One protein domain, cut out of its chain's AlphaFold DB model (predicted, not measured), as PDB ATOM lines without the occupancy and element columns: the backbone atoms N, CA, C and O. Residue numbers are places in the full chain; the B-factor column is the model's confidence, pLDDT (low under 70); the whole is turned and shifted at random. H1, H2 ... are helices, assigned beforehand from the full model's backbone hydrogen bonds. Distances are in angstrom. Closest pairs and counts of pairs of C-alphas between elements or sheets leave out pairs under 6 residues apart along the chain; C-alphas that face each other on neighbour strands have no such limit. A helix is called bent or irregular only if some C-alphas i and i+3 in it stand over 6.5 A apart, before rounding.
ATOM      1  N   GLN A   9      -3.714  35.588 -48.482       88.06
ATOM      2  CA  GLN A   9      -2.538  35.883 -47.647       88.06
ATOM      3  C   GLN A   9      -1.458  36.698 -48.386       88.06
ATOM      4  O   GLN A   9      -0.807  37.553 -47.776       88.06
ATOM      5  N   ARG A  10      -1.277  36.464 -49.694       91.56
ATOM      6  CA  ARG A  10      -0.314  37.200 -50.533       91.56
ATOM      7  C   ARG A  10      -0.787  38.639 -50.740       91.56
ATOM      8  O   ARG A  10      -0.017  39.566 -50.500       91.56
ATOM      9  N   ILE A  11      -2.066  38.818 -51.074       92.44
ATOM     10  CA  ILE A  11      -2.681  40.139 -51.273       92.44
ATOM     11  C   ILE A  11      -2.655  40.951 -49.973       92.44
ATOM     12  O   ILE A  11      -2.246  42.108 -49.977       92.44
ATOM     13  N   VAL A  12      -2.999  40.335 -48.840       94.25
ATOM     14  CA  VAL A  12      -2.923  40.973 -47.516       94.25
ATOM     15  C   VAL A  12      -1.513  41.467 -47.220       94.25
ATOM     16  O   VAL A  12      -1.335  42.613 -46.816       94.25
ATOM     17  N   SER A  13      -0.504  40.630 -47.464       95.00
ATOM     18  CA  SER A  13       0.894  40.998 -47.229       95.00
ATOM     19  C   SER A  13       1.332  42.165 -48.119       95.00
ATOM     20  O   SER A  13       1.973  43.092 -47.627       95.00
ATOM     21  N   ALA A  14       0.941  42.160 -49.399       95.69
ATOM     22  CA  ALA A  14       1.228  43.246 -50.335       95.69
ATOM     23  C   ALA A  14       0.566  44.566 -49.906       95.69
ATOM     24  O   ALA A  14       1.232  45.600 -49.868       95.69
ATOM     25  N   VAL A  15      -0.707  44.529 -49.499       96.19
ATOM     26  CA  VAL A  15      -1.438  45.705 -48.996       96.19
ATOM     27  C   VAL A  15      -0.805  46.251 -47.716       96.19
ATOM     28  O   VAL A  15      -0.664  47.464 -47.565       96.19
ATOM     29  N   MET A  16      -0.380  45.382 -46.796       97.38
ATOM     30  CA  MET A  16       0.295  45.802 -45.565       97.38
ATOM     31  C   MET A  16       1.650  46.454 -45.846       97.38
ATOM     32  O   MET A  16       1.939  47.510 -45.283       97.38
ATOM     33  N   LEU A  17       2.451  45.869 -46.743       97.69
ATOM     34  CA  LEU A  17       3.716  46.454 -47.186       97.69
ATOM     35  C   LEU A  17       3.488  47.823 -47.844       97.69
ATOM     36  O   LEU A  17       4.132  48.804 -47.461       97.69
ATOM     37  N   LEU A  18       2.529  47.914 -48.771       97.75
ATOM     38  CA  LEU A  18       2.165  49.165 -49.429       97.75
ATOM     39  C   LEU A  18       1.748  50.223 -48.405       97.75
ATOM     40  O   LEU A  18       2.277  51.330 -48.430       97.75
ATOM     41  N   LYS A  19       0.880  49.876 -47.447       97.56
ATOM     42  CA  LYS A  19       0.482  50.790 -46.369       97.56
ATOM     43  C   LYS A  19       1.700  51.341 -45.624       97.56
ATOM     44  O   LYS A  19       1.760  52.543 -45.380       97.56
ATOM     45  N   THR A  20       2.660  50.494 -45.249       98.06
ATOM     46  CA  THR A  20       3.851  50.961 -44.520       98.06
ATOM     47  C   THR A  20       4.738  51.873 -45.358       98.06
ATOM     48  O   THR A  20       5.244  52.861 -44.831       98.06
ATOM     49  N   ILE A  21       4.864  51.605 -46.662       98.06
ATOM     50  CA  ILE A  21       5.578  52.481 -47.597       98.06
ATOM     51  C   ILE A  21       4.875  53.841 -47.677       98.06
ATOM     52  O   ILE A  21       5.523  54.872 -47.523       98.06
ATOM     53  N   LEU A  22       3.548  53.851 -47.841       97.50
ATOM     54  CA  LEU A  22       2.759  55.082 -47.899       97.50
ATOM     55  C   LEU A  22       2.898  55.909 -46.614       97.50
ATOM     56  O   LEU A  22       3.109  57.112 -46.696       97.50
ATOM     57  N   LEU A  23       2.849  55.278 -45.435       96.44
ATOM     58  CA  LEU A  23       3.057  55.971 -44.155       96.44
ATOM     59  C   LEU A  23       4.447  56.607 -44.043       96.44
ATOM     60  O   LEU A  23       4.577  57.690 -43.482       96.44
ATOM     61  N   LYS A  24       5.486  55.952 -44.573       96.75
ATOM     62  CA  LYS A  24       6.844  56.506 -44.569       96.75
ATOM     63  C   LYS A  24       6.981  57.679 -45.538       96.75
ATOM     64  O   LYS A  24       7.569  58.693 -45.180       96.75
ATOM     65  N   LEU A  25       6.408  57.562 -46.735       96.38
ATOM     66  CA  LEU A  25       6.407  58.630 -47.739       96.38
ATOM     67  C   LEU A  25       5.581  59.851 -47.302       96.38
ATOM     68  O   LEU A  25       5.945  60.971 -47.638       96.38
ATOM     69  N   GLU A  26       4.518  59.657 -46.518       95.69
ATOM     70  CA  GLU A  26       3.684  60.739 -45.962       95.69
ATOM     71  C   GLU A  26       4.442  61.678 -45.010       95.69
ATOM     72  O   GLU A  26       3.991  62.794 -44.754       95.69
ATOM     73  N   GLN A  27       5.598  61.249 -44.491       94.50
ATOM     74  CA  GLN A  27       6.475  62.102 -43.684       94.50
ATOM     75  C   GLN A  27       7.100  63.243 -44.506       94.50
ATOM     76  O   GLN A  27       7.611  64.187 -43.914       94.50
ATOM     77  N   GLN A  28       7.073  63.157 -45.842       93.81
ATOM     78  CA  GLN A  28       7.490  64.231 -46.742       93.81
ATOM     79  C   GLN A  28       6.284  65.126 -47.043       93.81
ATOM     80  O   GLN A  28       5.294  64.667 -47.625       93.81
ATOM     81  N   ASP A  29       6.349  66.390 -46.628       94.06
ATOM     82  CA  ASP A  29       5.222  67.323 -46.714       94.06
ATOM     83  C   ASP A  29       4.712  67.492 -48.151       94.06
ATOM     84  O   ASP A  29       3.502  67.516 -48.384       94.06
ATOM     85  N   GLU A  30       5.617  67.511 -49.128       95.12
ATOM     86  CA  GLU A  30       5.305  67.649 -50.548       95.12
ATOM     87  C   GLU A  30       4.559  66.440 -51.139       95.12
ATOM     88  O   GLU A  30       3.914  66.559 -52.181       95.12
ATOM     89  N   LEU A  31       4.613  65.275 -50.482       94.38
ATOM     90  CA  LEU A  31       3.966  64.046 -50.951       94.38
ATOM     91  C   LEU A  31       2.591  63.806 -50.318       94.38
ATOM     92  O   LEU A  31       1.863  62.935 -50.794       94.38
ATOM     93  N   LYS A  32       2.204  64.557 -49.278       94.56
ATOM     94  CA  LYS A  32       1.003  64.280 -48.465       94.56
ATOM     95  C   LYS A  32      -0.281  64.128 -49.281       94.56
ATOM     96  O   LYS A  32      -0.983  63.130 -49.127       94.56
ATOM     97  N   GLU A  33      -0.567  65.062 -50.186       95.88
ATOM     98  CA  GLU A  33      -1.792  65.017 -51.000       95.88
ATOM     99  C   GLU A  33      -1.811  63.837 -51.979       95.88
ATOM    100  O   GLU A  33      -2.832  63.168 -52.142       95.88
ATOM    101  N   MET A  34      -0.671  63.524 -52.598       94.81
ATOM    102  CA  MET A  34      -0.552  62.336 -53.445       94.81
ATOM    103  C   MET A  34      -0.750  61.066 -52.607       94.81
ATOM    104  O   MET A  34      -1.537  60.202 -52.983       94.81
ATOM    105  N   ILE A  35      -0.095  60.957 -51.447       96.50
ATOM    106  CA  ILE A  35      -0.206  59.783 -50.575       96.50
ATOM    107  C   ILE A  35      -1.633  59.591 -50.057       96.50
ATOM    108  O   ILE A  35      -2.093  58.453 -49.970       96.50
ATOM    109  N   LYS A  36      -2.364  60.672 -49.774       96.00
ATOM    110  CA  LYS A  36      -3.786  60.600 -49.421       96.00
ATOM    111  C   LYS A  36      -4.603  59.911 -50.520       96.00
ATOM    112  O   LYS A  36      -5.309  58.948 -50.229       96.00
ATOM    113  N   ARG A  37      -4.435  60.323 -51.782       96.12
ATOM    114  CA  ARG A  37      -5.105  59.694 -52.940       96.12
ATOM    115  C   ARG A  37      -4.711  58.226 -53.108       96.12
ATOM    116  O   ARG A  37      -5.545  57.384 -53.425       96.12
ATOM    117  N   GLU A  38      -3.450  57.895 -52.855       96.25
ATOM    118  CA  GLU A  38      -2.962  56.514 -52.920       96.25
ATOM    119  C   GLU A  38      -3.562  55.639 -51.807       96.25
ATOM    120  O   GLU A  38      -3.978  54.505 -52.058       96.25
ATOM    121  N   LYS A  39      -3.694  56.162 -50.582       96.56
ATOM    122  CA  LYS A  39      -4.406  55.470 -49.495       96.56
ATOM    123  C   LYS A  39      -5.880  55.249 -49.844       96.56
ATOM    124  O   LYS A  39      -6.399  54.160 -49.601       96.56
ATOM    125  N   GLU A  40      -6.529  56.231 -50.464       96.19
ATOM    126  CA  GLU A  40      -7.908  56.106 -50.955       96.19
ATOM    127  C   GLU A  40      -8.052  55.030 -52.039       96.19
ATOM    128  O   GLU A  40      -8.982  54.216 -52.016       96.19
ATOM    129  N   ARG A  41      -7.089  54.978 -52.962       94.94
ATOM    130  CA  ARG A  41      -7.049  54.008 -54.058       94.94
ATOM    131  C   ARG A  41      -6.863  52.575 -53.567       94.94
ATOM    132  O   ARG A  41      -7.582  51.694 -54.034       94.94
ATOM    133  N   TYR A  42      -5.924  52.342 -52.648       94.75
ATOM    134  CA  TYR A  42      -5.480  50.990 -52.283       94.75
ATOM    135  C   TYR A  42      -6.014  50.464 -50.952       94.75
ATOM    136  O   TYR A  42      -6.072  49.249 -50.769       94.75
ATOM    137  N   LEU A  43      -6.382  51.336 -50.010       96.06
ATOM    138  CA  LEU A  43      -6.746  50.924 -48.653       96.06
ATOM    139  C   LEU A  43      -8.243  51.106 -48.397       96.06
ATOM    140  O   LEU A  43      -8.942  50.129 -48.109       96.06
ATOM    141  N   LYS A  44      -8.731  52.345 -48.496       95.94
ATOM    142  CA  LYS A  44     -10.095  52.711 -48.098       95.94
ATOM    143  C   LYS A  44     -10.511  54.046 -48.712       95.94
ATOM    144  O   LYS A  44      -9.824  55.035 -48.492       95.94
ATOM    145  N   PHE A  45     -11.648  54.075 -49.404       94.25
ATOM    146  CA  PHE A  45     -12.295  55.312 -49.855       94.25
ATOM    147  C   PHE A  45     -13.608  55.477 -49.089       94.25
ATOM    148  O   PHE A  45     -14.436  54.566 -49.128       94.25
ATOM    149  N   GLU A  46     -13.767  56.594 -48.376       91.25
ATOM    150  CA  GLU A  46     -14.868  56.803 -47.422       91.25
ATOM    151  C   GLU A  46     -14.980  55.611 -46.459       91.25
ATOM    152  O   GLU A  46     -13.990  55.290 -45.814       91.25
ATOM    153  N   ASP A  47     -16.112  54.910 -46.384       89.00
ATOM    154  CA  ASP A  47     -16.293  53.724 -45.531       89.00
ATOM    155  C   ASP A  47     -16.057  52.386 -46.253       89.00
ATOM    156  O   ASP A  47     -16.246  51.306 -45.684       89.00
ATOM    157  N   ILE A  48     -15.590  52.430 -47.504       92.00
ATOM    158  CA  ILE A  48     -15.403  51.249 -48.345       92.00
ATOM    159  C   ILE A  48     -13.933  50.821 -48.339       92.00
ATOM    160  O   ILE A  48     -13.072  51.425 -48.986       92.00
ATOM    161  N   TYR A  49     -13.649  49.721 -47.640       94.31
ATOM    162  CA  TYR A  49     -12.336  49.074 -47.622       94.31
ATOM    163  C   TYR A  49     -12.094  48.306 -48.925       94.31
ATOM    164  O   TYR A  49     -12.941  47.526 -49.363       94.31
ATOM    165  N   LYS A  50     -10.916  48.491 -49.527       93.19
ATOM    166  CA  LYS A  50     -10.555  47.868 -50.813       93.19
ATOM    167  C   LYS A  50     -10.264  46.371 -50.699       93.19
ATOM    168  O   LYS A  50     -10.425  45.645 -51.673       93.19
ATOM    169  N   LEU A  51      -9.871  45.910 -49.510       92.38
ATOM    170  CA  LEU A  51      -9.656  44.500 -49.197       92.38
ATOM    171  C   LEU A  51     -10.453  44.112 -47.953       92.38
ATOM    172  O   LEU A  51     -10.340  44.755 -46.908       92.38
ATOM    173  N   ARG A  52     -11.217  43.023 -48.060       90.31
ATOM    174  CA  ARG A  52     -11.950  42.410 -46.949       90.31
ATOM    175  C   ARG A  52     -11.422  40.999 -46.731       90.31
ATOM    176  O   ARG A  52     -11.266  40.243 -47.690       90.31
ATOM    177  N   LEU A  53     -11.096  40.673 -45.482       88.75
ATOM    178  CA  LEU A  53     -10.723  39.308 -45.128       88.75
ATOM    179  C   LEU A  53     -11.971  38.443 -45.031       88.75
ATOM    180  O   LEU A  53     -13.029  38.921 -44.630       88.75
ATOM    181  N   LEU A  54     -11.803  37.168 -45.351       83.69
ATOM    182  CA  LEU A  54     -12.809  36.148 -45.106       83.69
ATOM    183  C   LEU A  54     -12.611  35.619 -43.685       83.69
ATOM    184  O   LEU A  54     -11.479  35.448 -43.226       83.69
ATOM    185  N   GLY A  55     -13.715  35.383 -42.980       80.25
ATOM    186  CA  GLY A  55     -13.710  34.873 -41.609       80.25
ATOM    187  C   GLY A  55     -13.674  35.946 -40.511       80.25
ATOM    188  O   GLY A  55     -13.854  37.141 -40.742       80.25
ATOM    189  N   GLY A  56     -13.465  35.494 -39.270       81.38
ATOM    190  CA  GLY A  56     -13.703  36.287 -38.053       81.38
ATOM    191  C   GLY A  56     -12.736  37.449 -37.790       81.38
ATOM    192  O   GLY A  56     -13.003  38.278 -36.923       81.38
ATOM    193  N   ASP A  57     -11.630  37.548 -38.530       86.94
ATOM    194  CA  ASP A  57     -10.595  38.567 -38.305       86.94
ATOM    195  C   ASP A  57     -10.769  39.829 -39.170       86.94
ATOM    196  O   ASP A  57      -9.939  40.740 -39.111       86.94
ATOM    197  N   GLU A  58     -11.853  39.924 -39.951       90.38
ATOM    198  CA  GLU A  58     -12.127  41.074 -40.822       90.38
ATOM    199  C   GLU A  58     -12.120  42.397 -40.044       90.38
ATOM    200  O   GLU A  58     -11.449  43.357 -40.429       90.38
ATOM    201  N   ARG A  59     -12.827  42.443 -38.908       92.12
ATOM    202  CA  ARG A  59     -12.903  43.646 -38.071       92.12
ATOM    203  C   ARG A  59     -11.524  44.063 -37.565       92.12
ATOM    204  O   ARG A  59     -11.172  45.236 -37.662       92.12
ATOM    205  N   PHE A  60     -10.739  43.099 -37.082       93.56
ATOM    206  CA  PHE A  60      -9.386  43.349 -36.591       93.56
ATOM    207  C   PHE A  60      -8.491  43.928 -37.693       93.56
ATOM    208  O   PHE A  60      -7.754  44.889 -37.466       93.56
ATOM    209  N   PHE A  61      -8.578  43.370 -38.903       94.25
ATOM    210  CA  PHE A  61      -7.830  43.857 -40.055       94.25
ATOM    211  C   PHE A  61      -8.217  45.292 -40.425       94.25
ATOM    212  O   PHE A  61      -7.347  46.154 -40.531       94.25
ATOM    213  N   ARG A  62      -9.512  45.593 -40.555       94.75
ATOM    214  CA  ARG A  62      -9.972  46.947 -40.894       94.75
ATOM    215  C   ARG A  62      -9.529  47.977 -39.856       94.75
ATOM    216  O   ARG A  62      -8.879  48.957 -40.203       94.75
ATOM    217  N   GLU A  63      -9.819  47.723 -38.586       94.56
ATOM    218  CA  GLU A  63      -9.612  48.702 -37.519       94.56
ATOM    219  C   GLU A  63      -8.128  48.909 -37.189       94.56
ATOM    220  O   GLU A  63      -7.657  50.042 -37.105       94.56
ATOM    221  N   HIS A  64      -7.360  47.833 -37.021       94.94
ATOM    222  CA  HIS A  64      -5.983  47.947 -36.534       94.94
ATOM    223  C   HIS A  64      -4.959  47.949 -37.664       94.94
ATOM    224  O   HIS A  64      -3.953  48.657 -37.593       94.94
ATOM    225  N   ILE A  65      -5.206  47.180 -38.727       95.75
ATOM    226  CA  ILE A  65      -4.252  47.048 -39.829       95.75
ATOM    227  C   ILE A  65      -4.479  48.121 -40.887       95.75
ATOM    228  O   ILE A  65      -3.489  48.702 -41.315       95.75
ATOM    229  N   ILE A  66      -5.718  48.453 -41.268       96.19
ATOM    230  CA  ILE A  66      -6.002  49.474 -42.295       96.19
ATOM    231  C   ILE A  66      -6.153  50.876 -41.698       96.19
ATOM    232  O   ILE A  66      -5.389  51.760 -42.084       96.19
ATOM    233  N   ASP A  67      -7.014  51.075 -40.701       94.75
ATOM    234  CA  ASP A  67      -7.221  52.402 -40.093       94.75
ATOM    235  C   ASP A  67      -6.092  52.783 -39.118       94.75
ATOM    236  O   ASP A  67      -5.880  53.955 -38.826       94.75
ATOM    237  N   GLY A  68      -5.318  51.802 -38.636       93.31
ATOM    238  CA  GLY A  68      -4.197  52.055 -37.728       93.31
ATOM    239  C   GLY A  68      -4.613  52.364 -36.289       93.31
ATOM    240  O   GLY A  68      -3.840  52.988 -35.564       93.31
ATOM    241  N   LYS A  69      -5.807  51.935 -35.856       94.44
ATOM    242  CA  LYS A  69      -6.225  52.052 -34.452       94.44
ATOM    243  C   LYS A  69      -5.306  51.237 -33.545       94.44
ATOM    244  O   LYS A  69      -4.812  50.173 -33.924       94.44
ATOM    245  N   VAL A  70      -5.141  51.708 -32.310       92.00
ATOM    246  CA  VAL A  70      -4.357  51.028 -31.270       92.00
ATOM    247  C   VAL A  70      -4.837  49.582 -31.109       92.00
ATOM    248  O   VAL A  70      -6.038  49.319 -31.085       92.00
ATOM    249  N   TYR A  71      -3.896  48.637 -31.041       90.69
ATOM    250  CA  TYR A  71      -4.213  47.224 -30.826       90.69
ATOM    251  C   TYR A  71      -4.880  47.024 -29.457       90.69
ATOM    252  O   TYR A  71      -4.448  47.657 -28.493       90.69
ATOM    253  N   PRO A  72      -5.860  46.113 -29.339       87.62
ATOM    254  CA  PRO A  72      -6.530  45.871 -28.071       87.62
ATOM    255  C   PRO A  72      -5.547  45.310 -27.035       87.62
ATOM    256  O   PRO A  72      -4.567  44.636 -27.377       87.62
ATOM    257  N   HIS A  73      -5.832  45.586 -25.762       78.12
ATOM    258  CA  HIS A  73      -5.096  45.030 -24.621       78.12
ATOM    259  C   HIS A  73      -5.439  43.554 -24.357       78.12
ATOM    260  O   HIS A  73      -4.725  42.875 -23.623       78.12
ATOM    261  N   GLU A  74      -6.515  43.060 -24.969       82.19
ATOM    262  CA  GLU A  74      -7.011  41.692 -24.844       82.19
ATOM    263  C   GLU A  74      -6.113  40.651 -25.535       82.19
ATOM    264  O   GLU A  74      -5.218  40.953 -26.334       82.19
ATOM    265  N   VAL A  75      -6.382  39.377 -25.235       81.25
ATOM    266  CA  VAL A  75      -5.672  38.249 -25.838       81.25
ATOM    267  C   VAL A  75      -6.048  38.124 -27.312       81.25
ATOM    268  O   VAL A  75      -7.132  37.676 -27.668       81.25
ATOM    269  N   LEU A  76      -5.095  38.462 -28.178       88.56
ATOM    270  CA  LEU A  76      -5.227  38.273 -29.620       88.56
ATOM    271  C   LEU A  76      -5.276  36.789 -30.002       88.56
ATOM    272  O   LEU A  76      -4.466  35.980 -29.523       88.56
ATOM    273  N   THR A  77      -6.144  36.460 -30.957       90.50
ATOM    274  CA  THR A  77      -6.159  35.138 -31.593       90.50
ATOM    275  C   THR A  77      -4.843  34.892 -32.358       90.50
ATOM    276  O   THR A  77      -4.135  35.842 -32.724       90.50
ATOM    277  N   PRO A  78      -4.451  33.631 -32.630       92.19
ATOM    278  CA  PRO A  78      -3.233  33.356 -33.394       92.19
ATOM    279  C   PRO A  78      -3.166  34.062 -34.768       92.19
ATOM    280  O   PRO A  78      -2.106  34.613 -35.080       92.19
ATOM    281  N   PRO A  79      -4.242  34.126 -35.583       89.94
ATOM    282  CA  PRO A  79      -4.253  34.928 -36.809       89.94
ATOM    283  C   PRO A  79      -4.005  36.426 -36.580       89.94
ATOM    284  O   PRO A  79      -3.165  37.018 -37.259       89.94
ATOM    285  N   GLN A  80      -4.652  37.029 -35.581       93.31
ATOM    286  CA  GLN A  80      -4.479  38.448 -35.247       93.31
ATOM    287  C   GLN A  80      -3.045  38.756 -34.811       93.31
ATOM    288  O   GLN A  80      -2.468  39.766 -35.217       93.31
ATOM    289  N   LYS A  81      -2.423  37.851 -34.042       93.94
ATOM    290  CA  LYS A  81      -0.997  37.940 -33.690       93.94
ATOM    291  C   LYS A  81      -0.115  37.927 -34.936       93.94
ATOM    292  O   LYS A  81       0.804  38.738 -35.020       93.94
ATOM    293  N   ARG A  82      -0.399  37.058 -35.915       93.44
ATOM    294  CA  ARG A  82       0.347  37.024 -37.187       93.44
ATOM    295  C   ARG A  82       0.207  38.335 -37.959       93.44
ATOM    296  O   ARG A  82       1.227  38.882 -38.365       93.44
ATOM    297  N   LEU A  83      -1.007  38.875 -38.087       94.81
ATOM    298  CA  LEU A  83      -1.248  40.172 -38.738       94.81
ATOM    299  C   LEU A  83      -0.494  41.310 -38.034       94.81
ATOM    300  O   LEU A  83       0.234  42.067 -38.673       94.81
ATOM    301  N   LYS A  84      -0.597  41.398 -36.705       95.62
ATOM    302  CA  LYS A  84       0.119  42.401 -35.904       95.62
ATOM    303  C   LYS A  84       1.636  42.297 -36.077       95.62
ATOM    304  O   LYS A  84       2.309  43.310 -36.264       95.62
ATOM    305  N   ASN A  85       2.178  41.084 -36.019       95.38
ATOM    306  CA  ASN A  85       3.614  40.852 -36.154       95.38
ATOM    307  C   ASN A  85       4.111  41.176 -37.568       95.38
ATOM    308  O   ASN A  85       5.160  41.799 -37.699       95.38
ATOM    309  N   ALA A  86       3.352  40.821 -38.607       96.19
ATOM    310  CA  ALA A  86       3.680  41.163 -39.988       96.19
ATOM    311  C   ALA A  86       3.664  42.683 -40.218       96.19
ATOM    312  O   ALA A  86       4.600  43.219 -40.807       96.19
ATOM    313  N   MET A  87       2.667  43.399 -39.682       97.06
ATOM    314  CA  MET A  87       2.625  44.865 -39.760       97.06
ATOM    315  C   MET A  87       3.853  45.482 -39.089       97.06
ATOM    316  O   MET A  87       4.539  46.306 -39.688       97.06
ATOM    317  N   ARG A  88       4.178  45.036 -37.869       96.88
ATOM    318  CA  ARG A  88       5.364  45.503 -37.142       96.88
ATOM    319  C   ARG A  88       6.652  45.224 -37.914       96.88
ATOM    320  O   ARG A  88       7.517  46.092 -37.975       96.88
ATOM    321  N   PHE A  89       6.776  44.036 -38.500       98.00
ATOM    322  CA  PHE A  89       7.926  43.665 -39.316       98.00
ATOM    323  C   PHE A  89       8.101  44.621 -40.502       98.00
ATOM    324  O   PHE A  89       9.190  45.161 -40.689       98.00
ATOM    325  N   PHE A  90       7.035  44.889 -41.263       98.00
ATOM    326  CA  PHE A  90       7.108  45.816 -42.395       98.00
ATOM    327  C   PHE A  90       7.415  47.246 -41.958       98.00
ATOM    328  O   PHE A  90       8.286  47.872 -42.551       98.00
ATOM    329  N   GLN A  91       6.790  47.735 -40.883       97.19
ATOM    330  CA  GLN A  91       7.090  49.057 -40.324       97.19
ATOM    331  C   GLN A  91       8.574  49.188 -39.971       97.19
ATOM    332  O   GLN A  91       9.223  50.137 -40.394       97.19
ATOM    333  N   GLN A  92       9.135  48.204 -39.262       97.94
ATOM    334  CA  GLN A  92      10.553  48.201 -38.899       97.94
ATOM    335  C   GLN A  92      11.470  48.170 -40.124       97.94
ATOM    336  O   GLN A  92      12.490  48.852 -40.137       97.94
ATOM    337  N   LYS A  93      11.129  47.379 -41.148       97.75
ATOM    338  CA  LYS A  93      11.943  47.264 -42.364       97.75
ATOM    339  C   LYS A  93      11.882  48.514 -43.231       97.75
ATOM    340  O   LYS A  93      12.926  48.957 -43.693       97.75
ATOM    341  N   VAL A  94      10.700  49.093 -43.416       97.44
ATOM    342  CA  VAL A  94      10.525  50.333 -44.183       97.44
ATOM    343  C   VAL A  94      11.194  51.509 -43.474       97.44
ATOM    344  O   VAL A  94      11.839  52.315 -44.133       97.44
ATOM    345  N   GLU A  95      11.132  51.577 -42.143       96.12
ATOM    346  CA  GLU A  95      11.783  52.649 -41.377       96.12
ATOM    347  C   GLU A  95      13.316  52.635 -41.514       96.12
ATOM    348  O   GLU A  95      13.959  53.680 -41.450       96.12
ATOM    349  N   GLN A  96      13.917  51.464 -41.752       96.75
ATOM    350  CA  GLN A  96      15.358  51.330 -41.997       96.75
ATOM    351  C   GLN A  96      15.789  51.859 -43.376       96.75
ATOM    352  O   GLN A  96      16.981  52.086 -43.595       96.75
ATOM    353  N   VAL A  97      14.851  52.063 -44.309       96.75
ATOM    354  CA  VAL A  97      15.139  52.589 -45.646       96.75
ATOM    355  C   VAL A  97      15.224  54.113 -45.576       96.75
ATOM    356  O   VAL A  97      14.216  54.802 -45.433       96.75
ATOM    357  N   LYS A  98      16.448  54.642 -45.672       94.00
ATOM    358  CA  LYS A  98      16.706  56.093 -45.632       94.00
ATOM    359  C   LYS A  98      16.453  56.782 -46.969       94.00
ATOM    360  O   LYS A  98      16.077  57.947 -46.993       94.00
ATOM    361  N   ASP A  99      16.690  56.069 -48.062       95.81
ATOM    362  CA  ASP A  99      16.509  56.603 -49.404       95.81
ATOM    363  C   ASP A  99      15.034  56.518 -49.814       95.81
ATOM    364  O   ASP A  99      14.481  55.438 -50.038       95.81
ATOM    365  N   ILE A 100      14.396  57.683 -49.906       94.38
ATOM    366  CA  ILE A 100      12.999  57.824 -50.316       94.38
ATOM    367  C   ILE A 100      12.780  57.326 -51.750       94.38
ATOM    368  O   ILE A 100      11.702  56.809 -52.053       94.38
ATOM    369  N   GLU A 101      13.781  57.421 -52.627       95.94
ATOM    370  CA  GLU A 101      13.648  56.958 -54.006       95.94
ATOM    371  C   GLU A 101      13.498  55.435 -54.061       95.94
ATOM    372  O   GLU A 101      12.646  54.923 -54.784       95.94
ATOM    373  N   VAL A 102      14.199  54.694 -53.196       97.06
ATOM    374  CA  VAL A 102      14.010  53.240 -53.066       97.06
ATOM    375  C   VAL A 102      12.562  52.902 -52.704       97.06
ATOM    376  O   VAL A 102      11.980  51.981 -53.282       97.06
ATOM    377  N   LEU A 103      11.941  53.663 -51.797       96.94
ATOM    378  CA  LEU A 103      10.542  53.454 -51.415       96.94
ATOM    379  C   LEU A 103       9.574  53.759 -52.564       96.94
ATOM    380  O   LEU A 103       8.617  53.008 -52.765       96.94
ATOM    381  N   LYS A 104       9.838  54.807 -53.353       96.12
ATOM    382  CA  LYS A 104       9.067  55.115 -54.567       96.12
ATOM    383  C   LYS A 104       9.181  53.997 -55.601       96.12
ATOM    384  O   LYS A 104       8.162  53.563 -56.132       96.12
ATOM    385  N   GLN A 105      10.380  53.460 -55.823       96.94
ATOM    386  CA  GLN A 105      10.591  52.330 -56.731       96.94
ATOM    387  C   GLN A 105       9.900  51.051 -56.235       96.94
ATOM    388  O   GLN A 105       9.308  50.316 -57.025       96.94
ATOM    389  N   MET A 106       9.923  50.776 -54.927       96.25
ATOM    390  CA  MET A 106       9.174  49.653 -54.348       96.25
ATOM    391  C   MET A 106       7.667  49.820 -54.539       96.25
ATOM    392  O   MET A 106       7.003  48.863 -54.933       96.25
ATOM    393  N   LYS A 107       7.134  51.026 -54.310       95.88
ATOM    394  CA  LYS A 107       5.729  51.335 -54.586       95.88
ATOM    395  C   LYS A 107       5.402  51.109 -56.063       95.88
ATOM    396  O   LYS A 107       4.457  50.390 -56.355       95.88
ATOM    397  N   LEU A 108       6.221  51.629 -56.976       95.69
ATOM    398  CA  LEU A 108       6.026  51.468 -58.417       95.69
ATOM    399  C   LEU A 108       6.008  49.989 -58.835       95.69
ATOM    400  O   LEU A 108       5.226  49.592 -59.694       95.69
ATOM    401  N   LYS A 109       6.829  49.140 -58.208       95.62
ATOM    402  CA  LYS A 109       6.786  47.685 -58.434       95.62
ATOM    403  C   LYS A 109       5.484  47.046 -57.949       95.62
ATOM    404  O   LYS A 109       5.013  46.113 -58.586       95.62
ATOM    405  N   ILE A 110       4.918  47.522 -56.838       94.38
ATOM    406  CA  ILE A 110       3.609  47.062 -56.351       94.38
ATOM    407  C   ILE A 110       2.496  47.549 -57.288       94.38
ATOM    408  O   ILE A 110       1.600  46.775 -57.605       94.38
ATOM    409  N   ASP A 111       2.573  48.792 -57.770       92.50
ATOM    410  CA  ASP A 111       1.589  49.362 -58.696       92.50
ATOM    411  C   ASP A 111       1.531  48.587 -60.022       92.50
ATOM    412  O   ASP A 111       0.452  48.410 -60.580       92.50
ATOM    413  N   ASN A 112       2.684  48.112 -60.498       93.94
ATOM    414  CA  ASN A 112       2.822  47.334 -61.730       93.94
ATOM    415  C   ASN A 112       2.752  45.814 -61.503       93.94
ATOM    416  O   ASN A 112       3.079  45.042 -62.402       93.94
TER     417      ASN A 112
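AT A GLANCE: This is residues 9 to 112 of the 149 residues of the protein "DUF262 domain-containing protein" of Candidatus Bathyarchaeota archaeon (UniProt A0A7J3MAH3). One helix, H1, forms the core, and four other helices pack round it: H2 folds back along it as a hairpin, H4 is the long helix that crosses it at a slant, H3 is a short helix beside H4, and H5 packs on H1 near its end. The ring round H1 is incomplete: H3 and H4 touch, but H2 is apart from H3, H4 and H5. The printed part has 104 residues, with five named helices in the order H1 to H5, no named strand, and the class all helix. It is compact, with a radius of gyration of the C-alphas of 13.8 A, and spans 38 by 29 by 24 A.

IN THESE COORDINATES: H1, residues 9 to 25, begins at C-alpha 9 (-2.538, 35.883, -47.647) and is 24.4 A long. H2, residues 29 to 42, is 20.3 A long and irregular, with C-alphas 30 and 33 7.6 A apart. H3, residues 58 to 66, is 10.5 A long. H4, residues 78 to 95, is 25.7 A long and begins at C-alpha 78 (-3.233, 33.356, -33.394). H5, residues 100 to 111, is 16.5 A long and ends at C-alpha 111 (1.589, 49.362, -58.696).

HOW THE PARTS SIT: H1 is the hub and touches the four other helices. H1 and H2, a helical hairpin, touch at a shallow tilt of 18 degrees, opposite ways; their closest C-alphas, those of Leu 22 and Ile 35, are 6.2 A apart. H1 touches H4 at a tilt of 37 degrees, only just steep, the same way, closest at the C-alphas of Thr 20 and Gln 91, 5.6 A. H1 touches H5 at 32 degrees, only just short of steep, opposite ways, closest at the C-alphas of Ile 21 and Leu 103, 6.3 A. With residues 16 to 19 alone, H1 only just touches H3, with 3 pairs of C-alphas within 8 A, closest at Met 16 and Ile 65, 7.4 A. H4 touches H3 with residues 80 to 87 alone, at a shallow tilt of 15 degrees, the same way; the C-alphas of Phe 60 and Gln 80 are the closest, at 7.1 A. H4 and H5 are close but not clearly touching, with the C-alphas of Val 94 and Leu 103 7.9 A apart. Every O i to N i+4 pair is within hydrogen-bond range in H1, H3, H4 and H5, and 8 of 10 are in H2.

THE WHOLE: The C-alphas farthest apart, those of Glu 30 and Val 75, are 39.9 A apart. The printed part has no cut. The links H2 to H3 and H3 to H4 are long; in the first, residues 44 to 45 pair antiparallel with residues 48 to 49. The mean pLDDT of the printed part is 93.9, and no printed residue is under 70.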